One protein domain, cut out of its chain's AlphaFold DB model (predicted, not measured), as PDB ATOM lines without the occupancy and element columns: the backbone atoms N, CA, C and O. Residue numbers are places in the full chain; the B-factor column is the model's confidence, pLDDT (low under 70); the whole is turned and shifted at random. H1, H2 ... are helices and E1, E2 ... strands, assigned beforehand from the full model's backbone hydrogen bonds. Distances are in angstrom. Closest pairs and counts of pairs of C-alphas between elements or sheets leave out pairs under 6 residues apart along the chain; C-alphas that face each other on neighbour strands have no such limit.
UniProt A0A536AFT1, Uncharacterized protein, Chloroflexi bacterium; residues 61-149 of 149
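This is residues 61 to 149 of the 149 residues of an uncharacterized protein of Chloroflexi bacterium (UniProt A0A536AFT1). A strongly twisted sheet of four strands, E1 to E4, curls round one helix, H1, which packs on one face of it. The E1 and E2 hairpin reaches out at one end of the elongated shape, and a long loop lies at the other, where residues 114 to 120 stick out; the short H2 grazes the sheet just before that loop. The printed part has 89 residues with two named helices and four named strands, along the chain H1, E1, E2, H2, E3, E4; the sheet's order is E1, E2, E3, E4, all antiparallel, and the class is mixed, helices and strands. The whole is compact, with a radius of gyration of the C-alphas of 14.0 A, and spans 41 by 27 by 21 A.

H1 takes residues 62 to 73 and begins at C-alpha 62 (18.547, -39.457, 26.637); it is 16.6 A long. E1, residues 78 to 89, is 27.9 A long and bends by 69 degrees at residue 86. E2, residues 94 to 106, is 30.6 A long and bends by 69 degrees at residue 103. H2, residues 107 to 110, measures 5.5 A. E3, residues 125 to 134, is 26.5 A long and bends by 53 degrees at residue 128. E4, residues 141 to 147, is 18.2 A long and ends at C-alpha 147 (23.805, -47.257, 47.515).

E1 and E2 form an antiparallel hairpin, with N 83 and O 99 within hydrogen-bond range at 2.9 A. E2 and E3 are antiparallel neighbours, with N 100 and O 131 at 2.8 A. E3 and E4 form another antiparallel hairpin, with N 130 and O 145 at 2.8 A. The edge strands E1 and E4 are apart. H1 is on the sheet; its closest C-alphas to E3 are those of Gly 69 and Ala 131, 5.1 A, and to E2 those of Gly 69 and Val 100, 6.0 A. H1 and H2 only just touch, with 3 pairs of C-alphas within 8 A, made by residues 72 to 73 of H1 alone; the closest are those of Met 73 and Leu 110, 5.4 A. H2 only grazes the sheet. In H1, 7 of 8 O i to N i+4 pairs are within hydrogen-bond range; H2 is too short for such a pair.

The two C-alphas farthest apart are those of Ser 61 and Gly 118, 42.1 A. The printed part has no cut and ends at His 149, the chain's last residue. The link from H2 to E3, residues 111 to 124, is long. The mean pLDDT of the printed part is 70.1, and 40 residues are under 70: residues 73 to 76, 88 to 93, 104 to 127 and 144 to 149.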
ATOM      1  N   SER A  61      14.726 -40.722  23.791       91.81
ATOM      2  CA  SER A  61      15.878 -39.826  23.902       91.81
ATOM      3  C   SER A  61      16.555 -39.918  25.278       91.81
ATOM      4  O   SER A  61      15.923 -40.248  26.281       91.81
ATOM      5  N   ALA A  62      17.839 -39.550  25.357       89.06
ATOM      6  CA  ALA A  62      18.547 -39.457  26.637       89.06
ATOM      7  C   ALA A  62      17.863 -38.478  27.615       89.06
ATOM      8  O   ALA A  62      17.811 -38.741  28.812       89.06
ATOM      9  N   ALA A  63      17.289 -37.381  27.109       92.44
ATOM     10  CA  ALA A  63      16.579 -36.394  27.924       92.44
ATOM     11  C   ALA A  63      15.258 -36.944  28.493       92.44
ATOM     12  O   ALA A  63      14.923 -36.701  29.653       92.44
ATOM     13  N   ASP A  64      14.515 -37.725  27.704       92.62
ATOM     14  CA  ASP A  64      13.315 -38.409  28.195       92.62
ATOM     15  C   ASP A  64      13.657 -39.482  29.223       92.62
ATOM     16  O   ASP A  64      12.965 -39.606  30.236       92.62
ATOM     17  N   ALA A  65      14.744 -40.220  28.991       89.44
ATOM     18  CA  ALA A  65      15.242 -41.195  29.942       89.44
ATOM     19  C   ALA A  65      15.653 -40.539  31.263       89.44
ATOM     20  O   ALA A  65      15.269 -41.027  32.320       89.44
ATOM     21  N   GLU A  66      16.357 -39.405  31.222       90.81
ATOM     22  CA  GLU A  66      16.703 -38.632  32.416       90.81
ATOM     23  C   GLU A  66      15.457 -38.192  33.181       90.81
ATOM     24  O   GLU A  66      15.358 -38.427  34.383       90.81
ATOM     25  N   ARG A  67      14.484 -37.590  32.489       90.75
ATOM     26  CA  ARG A  67      13.238 -37.123  33.104       90.75
ATOM     27  C   ARG A  67      12.516 -38.255  33.835       90.75
ATOM     28  O   ARG A  67      12.102 -38.076  34.979       90.75
ATOM     29  N   VAL A  68      12.389 -39.420  33.195       88.31
ATOM     30  CA  VAL A  68      11.770 -40.602  33.812       88.31
ATOM     31  C   VAL A  68      12.636 -41.157  34.947       88.31
ATOM     32  O   VAL A  68      12.111 -41.427  36.024       88.31
ATOM     33  N   GLY A  69      13.953 -41.262  34.769       84.31
ATOM     34  CA  GLY A  69      14.876 -41.745  35.799       84.31
ATOM     35  C   GLY A  69      14.866 -40.881  37.063       84.31
ATOM     36  O   GLY A  69      14.806 -41.416  38.168       84.31
ATOM     37  N   ARG A  70      14.826 -39.550  36.916       81.75
ATOM     38  CA  ARG A  70      14.677 -38.612  38.041       81.75
ATOM     39  C   ARG A  70      13.342 -38.802  38.759       81.75
ATOM     40  O   ARG A  70      13.320 -38.852  39.982       81.75
ATOM     41  N   SER A  71      12.252 -39.021  38.020       81.75
ATOM     42  CA  SER A  71      10.936 -39.259  38.634       81.75
ATOM     43  C   SER A  71      10.867 -40.522  39.508       81.75
ATOM     44  O   SER A  71      10.039 -40.583  40.410       81.75
ATOM     45  N   MET A  72      11.742 -41.514  39.283       71.25
ATOM     46  CA  MET A  72      11.831 -42.706  40.140       71.25
ATOM     47  C   MET A  72      12.517 -42.443  41.482       71.25
ATOM     48  O   MET A  72      12.275 -43.176  42.436       71.25
ATOM     49  N   MET A  73      13.423 -41.465  41.525       66.44
ATOM     50  CA  MET A  73      14.386 -41.308  42.618       66.44
ATOM     51  C   MET A  73      14.210 -40.005  43.411       66.44
ATOM     52  O   MET A  73      14.908 -39.789  44.400       66.44
ATOM     53  N   GLY A  74      13.267 -39.163  42.986       65.62
ATOM     54  CA  GLY A  74      12.951 -37.876  43.593       65.62
ATOM     55  C   GLY A  74      13.598 -36.692  42.870       65.62
ATOM     56  O   GLY A  74      14.565 -36.818  42.117       65.62
ATOM     57  N   ASP A  75      13.056 -35.500  43.117       66.25
ATOM     58  CA  ASP A  75      13.460 -34.274  42.413       66.25
ATOM     59  C   ASP A  75      14.749 -33.648  42.966       66.25
ATOM     60  O   ASP A  75      15.272 -32.685  42.398       66.25
ATOM     61  N   GLN A  76      15.263 -34.182  44.074       65.44
ATOM     62  CA  GLN A  76      16.444 -33.684  44.765       65.44
ATOM     63  C   GLN A  76      17.646 -34.560  44.425       65.44
ATOM     64  O   GLN A  76      17.693 -35.709  44.841       65.44
ATOM     65  N   GLY A  77      18.593 -34.024  43.656       72.44
ATOM     66  CA  GLY A  77      19.797 -34.729  43.216       72.44
ATOM     67  C   GLY A  77      20.345 -34.181  41.907       72.44
ATOM     68  O   GLY A  77      19.673 -33.422  41.205       72.44
ATOM     69  N   THR A  78      21.568 -34.579  41.576       80.44
ATOM     70  CA  THR A  78      22.267 -34.173  40.352       80.44
ATOM     71  C   THR A  78      22.391 -35.359  39.405       80.44
ATOM     72  O   THR A  78      22.841 -36.431  39.808       80.44
ATOM     73  N   THR A  79      22.027 -35.169  38.136       86.50
ATOM     74  CA  THR A  79      22.325 -36.139  37.078       86.50
ATOM     75  C   THR A  79      23.804 -36.065  36.734       86.50
ATOM     76  O   THR A  79      24.271 -35.072  36.183       86.50
ATOM     77  N   CYS A  80      24.546 -37.125  37.035       84.25
ATOM     78  CA  CYS A  80      25.965 -37.210  36.712       84.25
ATOM     79  C   CYS A  80      26.201 -37.752  35.300       84.25
ATOM     80  O   CYS A  80      27.133 -37.330  34.620       84.25
ATOM     81  N   SER A  81      25.372 -38.694  34.831       86.19
ATOM     82  CA  SER A  81      25.431 -39.155  33.439       86.19
ATOM     83  C   SER A  81      24.169 -39.882  32.997       86.19
ATOM     84  O   SER A  81      23.550 -40.580  33.794       86.19
ATOM     85  N   VAL A  82      23.876 -39.821  31.699       87.56
ATOM     86  CA  VAL A  82      22.878 -40.666  31.031       87.56
ATOM     87  C   VAL A  82      23.600 -41.442  29.938       87.56
ATOM     88  O   VAL A  82      24.181 -40.839  29.035       87.56
ATOM     89  N   ARG A  83      23.634 -42.772  30.039       86.12
ATOM     90  CA  ARG A  83      24.406 -43.627  29.126       86.12
ATOM     91  C   ARG A  83      23.532 -44.718  28.538       86.12
ATOM     92  O   ARG A  83      22.736 -45.325  29.247       86.12
ATOM     93  N   LEU A  84      23.712 -44.987  27.250       83.38
ATOM     94  CA  LEU A  84      23.121 -46.153  26.611       83.38
ATOM     95  C   LEU A  84      23.971 -47.376  26.962       83.38
ATOM     96  O   LEU A  84      25.186 -47.359  26.757       83.38
ATOM     97  N   ALA A  85      23.346 -48.420  27.493       79.06
ATOM     98  CA  ALA A  85      24.018 -49.656  27.866       79.06
ATOM     99  C   ALA A  85      23.364 -50.849  27.176       79.06
ATOM    100  O   ALA A  85      22.150 -50.873  26.960       79.06
ATOM    101  N   LYS A  86      24.177 -51.863  26.866       76.56
ATOM    102  CA  LYS A  86      23.649 -53.184  26.529       76.56
ATOM    103  C   LYS A  86      23.025 -53.770  27.787       76.56
ATOM    104  O   LYS A  86      23.663 -53.801  28.835       76.56
ATOM    105  N   TYR A  87      21.786 -54.205  27.662       71.50
ATOM    106  CA  TYR A  87      21.082 -54.934  28.702       71.50
ATOM    107  C   TYR A  87      20.847 -56.318  28.148       71.50
ATOM    108  O   TYR A  87      20.387 -56.443  27.019       71.50
ATOM    109  N   ASP A  88      21.225 -57.337  28.899       64.25
ATOM    110  CA  ASP A  88      20.973 -58.707  28.497       64.25
ATOM    111  C   ASP A  88      20.304 -59.430  29.654       64.25
ATOM    112  O   ASP A  88      20.930 -60.086  30.481       64.25
ATOM    113  N   ASN A  89      18.996 -59.204  29.750       63.81
ATOM    114  CA  ASN A  89      18.125 -60.001  30.588       63.81
ATOM    115  C   ASN A  89      17.255 -60.865  29.673       63.81
ATOM    116  O   ASN A  89      16.331 -60.365  29.024       63.81
ATOM    117  N   LEU A  90      17.542 -62.168  29.664       54.75
ATOM    118  CA  LEU A  90      16.801 -63.179  28.909       54.75
ATOM    119  C   LEU A  90      15.297 -63.183  29.220       54.75
ATOM    120  O   LEU A  90      14.510 -63.545  28.350       54.75
ATOM    121  N   ALA A  91      14.894 -62.766  30.425       61.84
ATOM    122  CA  ALA A  91      13.488 -62.698  30.817       61.84
ATOM    123  C   ALA A  91      12.753 -61.474  30.244       61.84
ATOM    124  O   ALA A  91      11.547 -61.538  30.016       61.84
ATOM    125  N   ASP A  92      13.468 -60.373  29.989       63.31
ATOM    126  CA  ASP A  92      12.865 -59.106  29.554       63.31
ATOM    127  C   ASP A  92      12.964 -58.878  28.038       63.31
ATOM    128  O   ASP A  92      12.358 -57.935  27.532       63.31
ATOM    129  N   HIS A  93      13.731 -59.705  27.310       65.88
ATOM    130  CA  HIS A  93      13.982 -59.596  25.860       65.88
ATOM    131  C   HIS A  93      14.431 -58.199  25.387       65.88
ATOM    132  O   HIS A  93      14.236 -57.818  24.231       65.88
ATOM    133  N   ARG A  94      15.045 -57.419  26.276       72.06
ATOM    134  CA  ARG A  94      15.551 -56.073  25.992       72.06
ATOM    135  C   ARG A  94      17.040 -56.150  25.748       72.06
ATOM    136  O   ARG A  94      17.733 -56.785  26.525       72.06
ATOM    137  N   GLN A  95      17.497 -55.476  24.698       73.06
ATOM    138  CA  GLN A  95      18.898 -55.481  24.265       73.06
ATOM    139  C   GLN A  95      19.641 -54.196  24.653       73.06
ATOM    140  O   GLN A  95      20.870 -54.169  24.735       73.06
ATOM    141  N   LEU A  96      18.891 -53.114  24.873       80.88
ATOM    142  CA  LEU A  96      19.400 -51.801  25.237       80.88
ATOM    143  C   LEU A  96      18.549 -51.183  26.339       80.88
ATOM    144  O   LEU A  96      17.330 -51.352  26.376       80.88
ATOM    145  N   VAL A  97      19.209 -50.424  27.206       85.06
ATOM    146  CA  VAL A  97      18.578 -49.591  28.230       85.06
ATOM    147  C   VAL A  97      19.329 -48.277  28.377       85.06
ATOM    148  O   VAL A  97      20.530 -48.187  28.109       85.06
ATOM    149  N   TRP A  98      18.625 -47.264  28.861       88.12
ATOM    150  CA  TRP A  98      19.241 -46.054  29.375       88.12
ATOM    151  C   TRP A  98      19.589 -46.239  30.848       88.12
ATOM    152  O   TRP A  98      18.731 -46.592  31.652       88.12
ATOM    153  N   VAL A  99      20.841 -45.970  31.204       85.06
ATOM    154  CA  VAL A  99      21.325 -45.926  32.584       85.06
ATOM    155  C   VAL A  99      21.484 -44.465  32.981       85.06
ATOM    156  O   VAL A  99      22.343 -43.757  32.448       85.06
ATOM    157  N   VAL A 100      20.647 -44.014  33.910       85.75
ATOM    158  CA  VAL A 100      20.675 -42.664  34.480       85.75
ATOM    159  C   VAL A 100      21.377 -42.733  35.830       85.75
ATOM    160  O   VAL A 100      20.876 -43.359  36.762       85.75
ATOM    161  N   HIS A 101      22.544 -42.105  35.927       85.44
ATOM    162  CA  HIS A 101      23.330 -42.001  37.151       85.44
ATOM    163  C   HIS A 101      23.018 -40.687  37.861       85.44
ATOM    164  O   HIS A 101      23.220 -39.607  37.300       85.44
ATOM    165  N   LEU A 102      22.548 -40.807  39.097       81.25
ATOM    166  CA  LEU A 102      22.170 -39.718  39.983       81.25
ATOM    167  C   LEU A 102      23.057 -39.745  41.238       81.25
ATOM    168  O   LEU A 102      23.372 -40.819  41.754       81.25
ATOM    169  N   ASP A 103      23.422 -38.570  41.737       77.50
ATOM    170  CA  ASP A 103      24.193 -38.361  42.972       77.50
ATOM    171  C   ASP A 103      23.479 -37.317  43.849       77.50
ATOM    172  O   ASP A 103      22.683 -36.505  43.361       77.50
ATOM    173  N   GLY A 104      23.751 -37.342  45.151       67.69
ATOM    174  CA  GLY A 104      23.231 -36.372  46.107       67.69
ATOM    175  C   GLY A 104      21.741 -36.528  46.416       67.69
ATOM    176  O   GLY A 104      21.077 -35.524  46.666       67.69
ATOM    177  N   LEU A 105      21.203 -37.754  46.382       69.38
ATOM    178  CA  LEU A 105      19.791 -38.009  46.682       69.38
ATOM    179  C   LEU A 105      19.541 -38.037  48.195       69.38
ATOM    180  O   LEU A 105      20.143 -38.825  48.927       69.38
ATOM    181  N   ALA A 106      18.596 -37.235  48.679       59.31
ATOM    182  CA  ALA A 106      18.122 -37.353  50.055       59.31
ATOM    183  C   ALA A 106      17.333 -38.667  50.234       59.31
ATOM    184  O   ALA A 106      16.451 -38.963  49.428       59.31
ATOM    185  N   ILE A 107      17.596 -39.435  51.305       53.62
ATOM    186  CA  ILE A 107      16.832 -40.662  51.643       53.62
ATOM    187  C   ILE A 107      15.319 -40.391  51.706       53.62
ATOM    188  O   ILE A 107      14.516 -41.238  51.325       53.62
ATOM    189  N   GLU A 108      14.930 -39.190  52.129       52.28
ATOM    190  CA  GLU A 108      13.538 -38.740  52.227       52.28
ATOM    191  C   GLU A 108      12.831 -38.666  50.860       52.28
ATOM    192  O   GLU A 108      11.619 -38.856  50.782       52.28
ATOM    193  N   GLY A 109      13.582 -38.450  49.772       48.66
ATOM    194  CA  GLY A 109      13.061 -38.380  48.403       48.66
ATOM    195  C   GLY A 109      12.792 -39.740  47.753       48.66
ATOM    196  O   GLY A 109      12.142 -39.793  46.713       48.66
ATOM    197  N   LEU A 110      13.246 -40.840  48.364       50.88
ATOM    198  CA  LEU A 110      13.202 -42.185  47.781       50.88
ATOM    199  C   LEU A 110      12.009 -43.039  48.222       50.88
ATOM    200  O   LEU A 110      11.981 -44.243  47.978       50.88
ATOM    201  N   GLY A 111      10.992 -42.421  48.832       43.69
ATOM    202  CA  GLY A 111       9.677 -43.050  48.997       43.69
ATOM    203  C   GLY A 111       9.682 -44.356  49.798       43.69
ATOM    204  O   GLY A 111       8.853 -45.230  49.552       43.69
ATOM    205  N   GLY A 112      10.594 -44.507  50.758       41.09
ATOM    206  CA  GLY A 112      10.669 -45.693  51.599       41.09
ATOM    207  C   GLY A 112      11.341 -45.380  52.924       41.09
ATOM    208  O   GLY A 112      12.518 -45.034  52.967       41.09
ATOM    209  N   ALA A 113      10.596 -45.521  54.018       41.53
ATOM    210  CA  ALA A 113      11.160 -45.513  55.357       41.53
ATOM    211  C   ALA A 113      12.095 -46.726  55.504       41.53
ATOM    212  O   ALA A 113      11.659 -47.812  55.884       41.53
ATOM    213  N   MET A 114      13.384 -46.563  55.189       42.88
ATOM    214  CA  MET A 114      14.417 -47.510  55.604       42.88
ATOM    215  C   MET A 114      14.569 -47.417  57.122       42.88
ATOM    216  O   MET A 114      15.451 -46.743  57.637       42.88
ATOM    217  N   VAL A 115      13.675 -48.071  57.859       43.94
ATOM    218  CA  VAL A 115      13.793 -48.217  59.309       43.94
ATOM    219  C   VAL A 115      14.830 -49.308  59.580       43.94
ATOM    220  O   VAL A 115      14.515 -50.496  59.560       43.94
ATOM    221  N   PHE A 116      16.079 -48.919  59.837       41.84
ATOM    222  CA  PHE A 116      17.066 -49.828  60.416       41.84
ATOM    223  C   PHE A 116      16.750 -49.997  61.910       41.84
ATOM    224  O   PHE A 116      16.854 -49.048  62.685       41.84
ATOM    225  N   ASN A 117      16.357 -51.206  62.325       44.84
ATOM    226  CA  ASN A 117      16.194 -51.595  63.736       44.84
ATOM    227  C   ASN A 117      15.285 -50.685  64.595       44.84
ATOM    228  O   ASN A 117      15.556 -50.464  65.772       44.84
ATOM    229  N   GLY A 118      14.191 -50.160  64.039       41.00
ATOM    230  CA  GLY A 118      13.206 -49.371  64.798       41.00
ATOM    231  C   GLY A 118      13.611 -47.923  65.101       41.00
ATOM    232  O   GLY A 118      12.847 -47.208  65.747       41.00
ATOM    233  N   THR A 119      14.768 -47.469  64.617       43.03
ATOM    234  CA  THR A 119      15.207 -46.068  64.682       43.03
ATOM    235  C   THR A 119      15.156 -45.427  63.292       43.03
ATOM    236  O   THR A 119      15.446 -46.119  62.311       43.03
ATOM    237  N   PRO A 120      14.806 -44.129  63.171       46.03
ATOM    238  CA  PRO A 120      14.983 -43.410  61.915       46.03
ATOM    239  C   PRO A 120      16.447 -43.553  61.480       46.03
ATOM    240  O   PRO A 120      17.333 -43.406  62.332       46.03
ATOM    241  N   PRO A 121      16.725 -43.870  60.207       45.94
ATOM    242  CA  PRO A 121      18.098 -43.912  59.739       45.94
ATOM    243  C   PRO A 121      18.703 -42.511  59.942       45.94
ATOM    244  O   PRO A 121      17.991 -41.514  59.771       45.94
ATOM    245  N   PRO A 122      19.990 -42.394  60.313       47.03
ATOM    246  CA  PRO A 122      20.672 -41.103  60.268       47.03
ATOM    247  C   PRO A 122      20.518 -40.506  58.857       47.03
ATOM    248  O   PRO A 122      20.302 -41.277  57.916       47.03
ATOM    249  N   PRO A 123      20.621 -39.175  58.669       46.91
ATOM    250  CA  PRO A 123      20.533 -38.539  57.355       46.91
ATOM    251  C   PRO A 123      21.757 -38.911  56.508       46.91
ATOM    252  O   PRO A 123      22.656 -38.112  56.264       46.91
ATOM    253  N   HIS A 124      21.824 -40.163  56.078       46.47
ATOM    254  CA  HIS A 124      22.718 -40.599  55.035       46.47
ATOM    255  C   HIS A 124      22.064 -40.133  53.742       46.47
ATOM    256  O   HIS A 124      20.975 -40.559  53.390       46.47
ATOM    257  N   ILE A 125      22.678 -39.197  53.040       49.94
ATOM    258  CA  ILE A 125      22.326 -38.970  51.640       49.94
ATOM    259  C   ILE A 125      22.672 -40.273  50.919       49.94
ATOM    260  O   ILE A 125      23.771 -40.808  51.095       49.94
ATOM    261  N   LEU A 126      21.743 -40.819  50.134       53.28
ATOM    262  CA  LEU A 126      22.105 -41.876  49.205       53.28
ATOM    263  C   LEU A 126      23.041 -41.237  48.185       53.28
ATOM    264  O   LEU A 126      22.633 -40.449  47.334       53.28
ATOM    265  N   ARG A 127      24.336 -41.529  48.346       60.59
ATOM    266  CA  ARG A 127      25.400 -40.910  47.556       60.59
ATOM    267  C   ARG A 127      25.257 -41.252  46.081       60.59
ATOM    268  O   ARG A 127      25.649 -40.460  45.246       60.59
ATOM    269  N   ARG A 128      24.728 -42.424  45.724       70.12
ATOM    270  CA  ARG A 128      24.601 -42.818  44.315       70.12
ATOM    271  C   ARG A 128      23.333 -43.597  44.063       70.12
ATOM    272  O   ARG A 128      22.947 -44.454  44.860       70.12
ATOM    273  N   ALA A 129      22.745 -43.329  42.912       75.06
ATOM    274  CA  ALA A 129      21.606 -44.042  42.389       75.06
ATOM    275  C   ALA A 129      21.737 -44.269  40.889       75.06
ATOM    276  O   ALA A 129      22.222 -43.420  40.143       75.06
ATOM    277  N   LEU A 130      21.255 -45.424  40.458       77.38
ATOM    278  CA  LEU A 130      21.101 -45.788  39.065       77.38
ATOM    279  C   LEU A 130      19.620 -46.030  38.813       77.38
ATOM    280  O   LEU A 130      19.009 -46.854  39.492       77.38
ATOM    281  N   ALA A 131      19.056 -45.330  37.839       81.88
ATOM    282  CA  ALA A 131      17.745 -45.640  37.292       81.88
ATOM    283  C   ALA A 131      17.925 -46.225  35.891       81.88
ATOM    284  O   ALA A 131      18.616 -45.644  35.050       81.88
ATOM    285  N   ILE A 132      17.316 -47.383  35.650       82.81
ATOM    286  CA  ILE A 132      17.321 -48.038  34.346       82.81
ATOM    287  C   ILE A 132      15.983 -47.767  33.668       82.81
ATOM    288  O   ILE A 132      14.922 -48.095  34.204       82.81
ATOM    289  N   VAL A 133      16.036 -47.170  32.480       85.12
ATOM    290  CA  VAL A 133      14.866 -46.745  31.702       85.12
ATOM    291  C   VAL A 133      14.857 -47.445  30.344       85.12
ATOM    292  O   VAL A 133      15.906 -47.668  29.735       85.12
ATOM    293  N   SER A 134      13.668 -47.811  29.861       87.31
ATOM    294  CA  SER A 134      13.505 -48.445  28.552       87.31
ATOM    295  C   SER A 134      13.944 -47.534  27.405       87.31
ATOM    296  O   SER A 134      13.761 -46.318  27.445       87.31
ATOM    297  N   THR A 135      14.459 -48.143  26.339       88.50
ATOM    298  CA  THR A 135      14.712 -47.463  25.062       88.50
ATOM    299  C   THR A 135      13.483 -47.376  24.166       88.50
ATOM    300  O   THR A 135      13.504 -46.594  23.224       88.50
ATOM    301  N   ASP A 136      12.436 -48.158  24.444       87.38
ATOM    302  CA  ASP A 136      11.203 -48.190  23.648       87.38
ATOM    303  C   ASP A 136      10.223 -47.117  24.124       87.38
ATOM    304  O   ASP A 136      10.104 -46.877  25.332       87.38
ATOM    305  N   ALA A 137       9.470 -46.532  23.194       85.31
ATOM    306  CA  ALA A 137       8.375 -45.629  23.520       85.31
ATOM    307  C   ALA A 137       7.117 -46.410  23.980       85.31
ATOM    308  O   ALA A 137       6.772 -47.434  23.385       85.31
ATOM    309  N   PRO A 138       6.378 -45.938  25.003       86.56
ATOM    310  CA  PRO A 138       6.697 -44.798  25.864       86.56
ATOM    311  C   PRO A 138       7.829 -45.125  26.861       86.56
ATOM    312  O   PRO A 138       7.951 -46.288  27.263       86.56
ATOM    313  N   PRO A 139       8.614 -44.117  27.303       84.69
ATOM    314  CA  PRO A 139       9.711 -44.333  28.241       84.69
ATOM    315  C   PRO A 139       9.166 -44.869  29.564       84.69
ATOM    316  O   PRO A 139       8.281 -44.267  30.176       84.69
ATOM    317  N   ARG A 140       9.682 -46.023  29.992       84.81
ATOM    318  CA  ARG A 140       9.223 -46.726  31.190       84.81
ATOM    319  C   ARG A 140      10.379 -46.998  32.149       84.81
ATOM    320  O   ARG A 140      11.436 -47.444  31.699       84.81
ATOM    321  N   PRO A 141      10.178 -46.772  33.458       80.69
ATOM    322  CA  PRO A 141      11.129 -47.209  34.465       80.69
ATOM    323  C   PRO A 141      11.172 -48.742  34.500       80.69
ATOM    324  O   PRO A 141      10.122 -49.383  34.523       80.69
ATOM    325  N   LEU A 142      12.369 -49.329  34.479       74.88
ATOM    326  CA  LEU A 142      12.554 -50.779  34.603       74.88
ATOM    327  C   LEU A 142      12.891 -51.146  36.046       74.88
ATOM    328  O   LEU A 142      12.165 -51.907  36.677       74.88
ATOM    329  N   PHE A 143      13.963 -50.566  36.584       72.69
ATOM    330  CA  PHE A 143      14.338 -50.706  37.989       72.69
ATOM    331  C   PHE A 143      15.264 -49.570  38.419       72.69
ATOM    332  O   PHE A 143      15.830 -48.861  37.584       72.69
ATOM    333  N   SER A 144      15.439 -49.415  39.727       64.88
ATOM    334  CA  SER A 144      16.435 -48.518  40.295       64.88
ATOM    335  C   SER A 144      17.205 -49.185  41.429       64.88
ATOM    336  O   SER A 144      16.702 -50.074  42.114       64.88
ATOM    337  N   VAL A 145      18.454 -48.767  41.602       69.25
ATOM    338  CA  VAL A 145      19.332 -49.196  42.694       69.25
ATOM    339  C   VAL A 145      19.939 -47.949  43.311       69.25
ATOM    340  O   VAL A 145      20.395 -47.069  42.585       69.25
ATOM    341  N   ALA A 146      19.970 -47.874  44.638       68.50
ATOM    342  CA  ALA A 146      20.663 -46.821  45.366       68.50
ATOM    343  C   ALA A 146      21.624 -47.434  46.385       68.50
ATOM    344  O   ALA A 146      21.314 -48.449  47.008       68.50
ATOM    345  N   THR A 147      22.789 -46.816  46.555       60.62
ATOM    346  CA  THR A 147      23.805 -47.257  47.515       60.62
ATOM    347  C   THR A 147      24.013 -46.192  48.582       60.62
ATOM    348  O   THR A 147      24.277 -45.030  48.255       60.62
ATOM    349  N   GLY A 148      23.913 -46.595  49.849       53.31
ATOM    350  CA  GLY A 148      24.324 -45.789  50.998       53.31
ATOM    351  C   GLY A 148      25.776 -46.088  51.341       53.31
ATOM    352  O   GLY A 148      26.172 -47.252  51.340       53.31
ATOM    353  N   HIS A 149      26.556 -45.045  51.607       43.44
ATOM    354  CA  HIS A 149      27.889 -45.154  52.191       43.44
ATOM    355  C   HIS A 149      27.927 -44.360  53.489       43.44
ATOM    356  O   HIS A 149      27.366 -43.241  53.496       43.44
TER     357      HIS A 149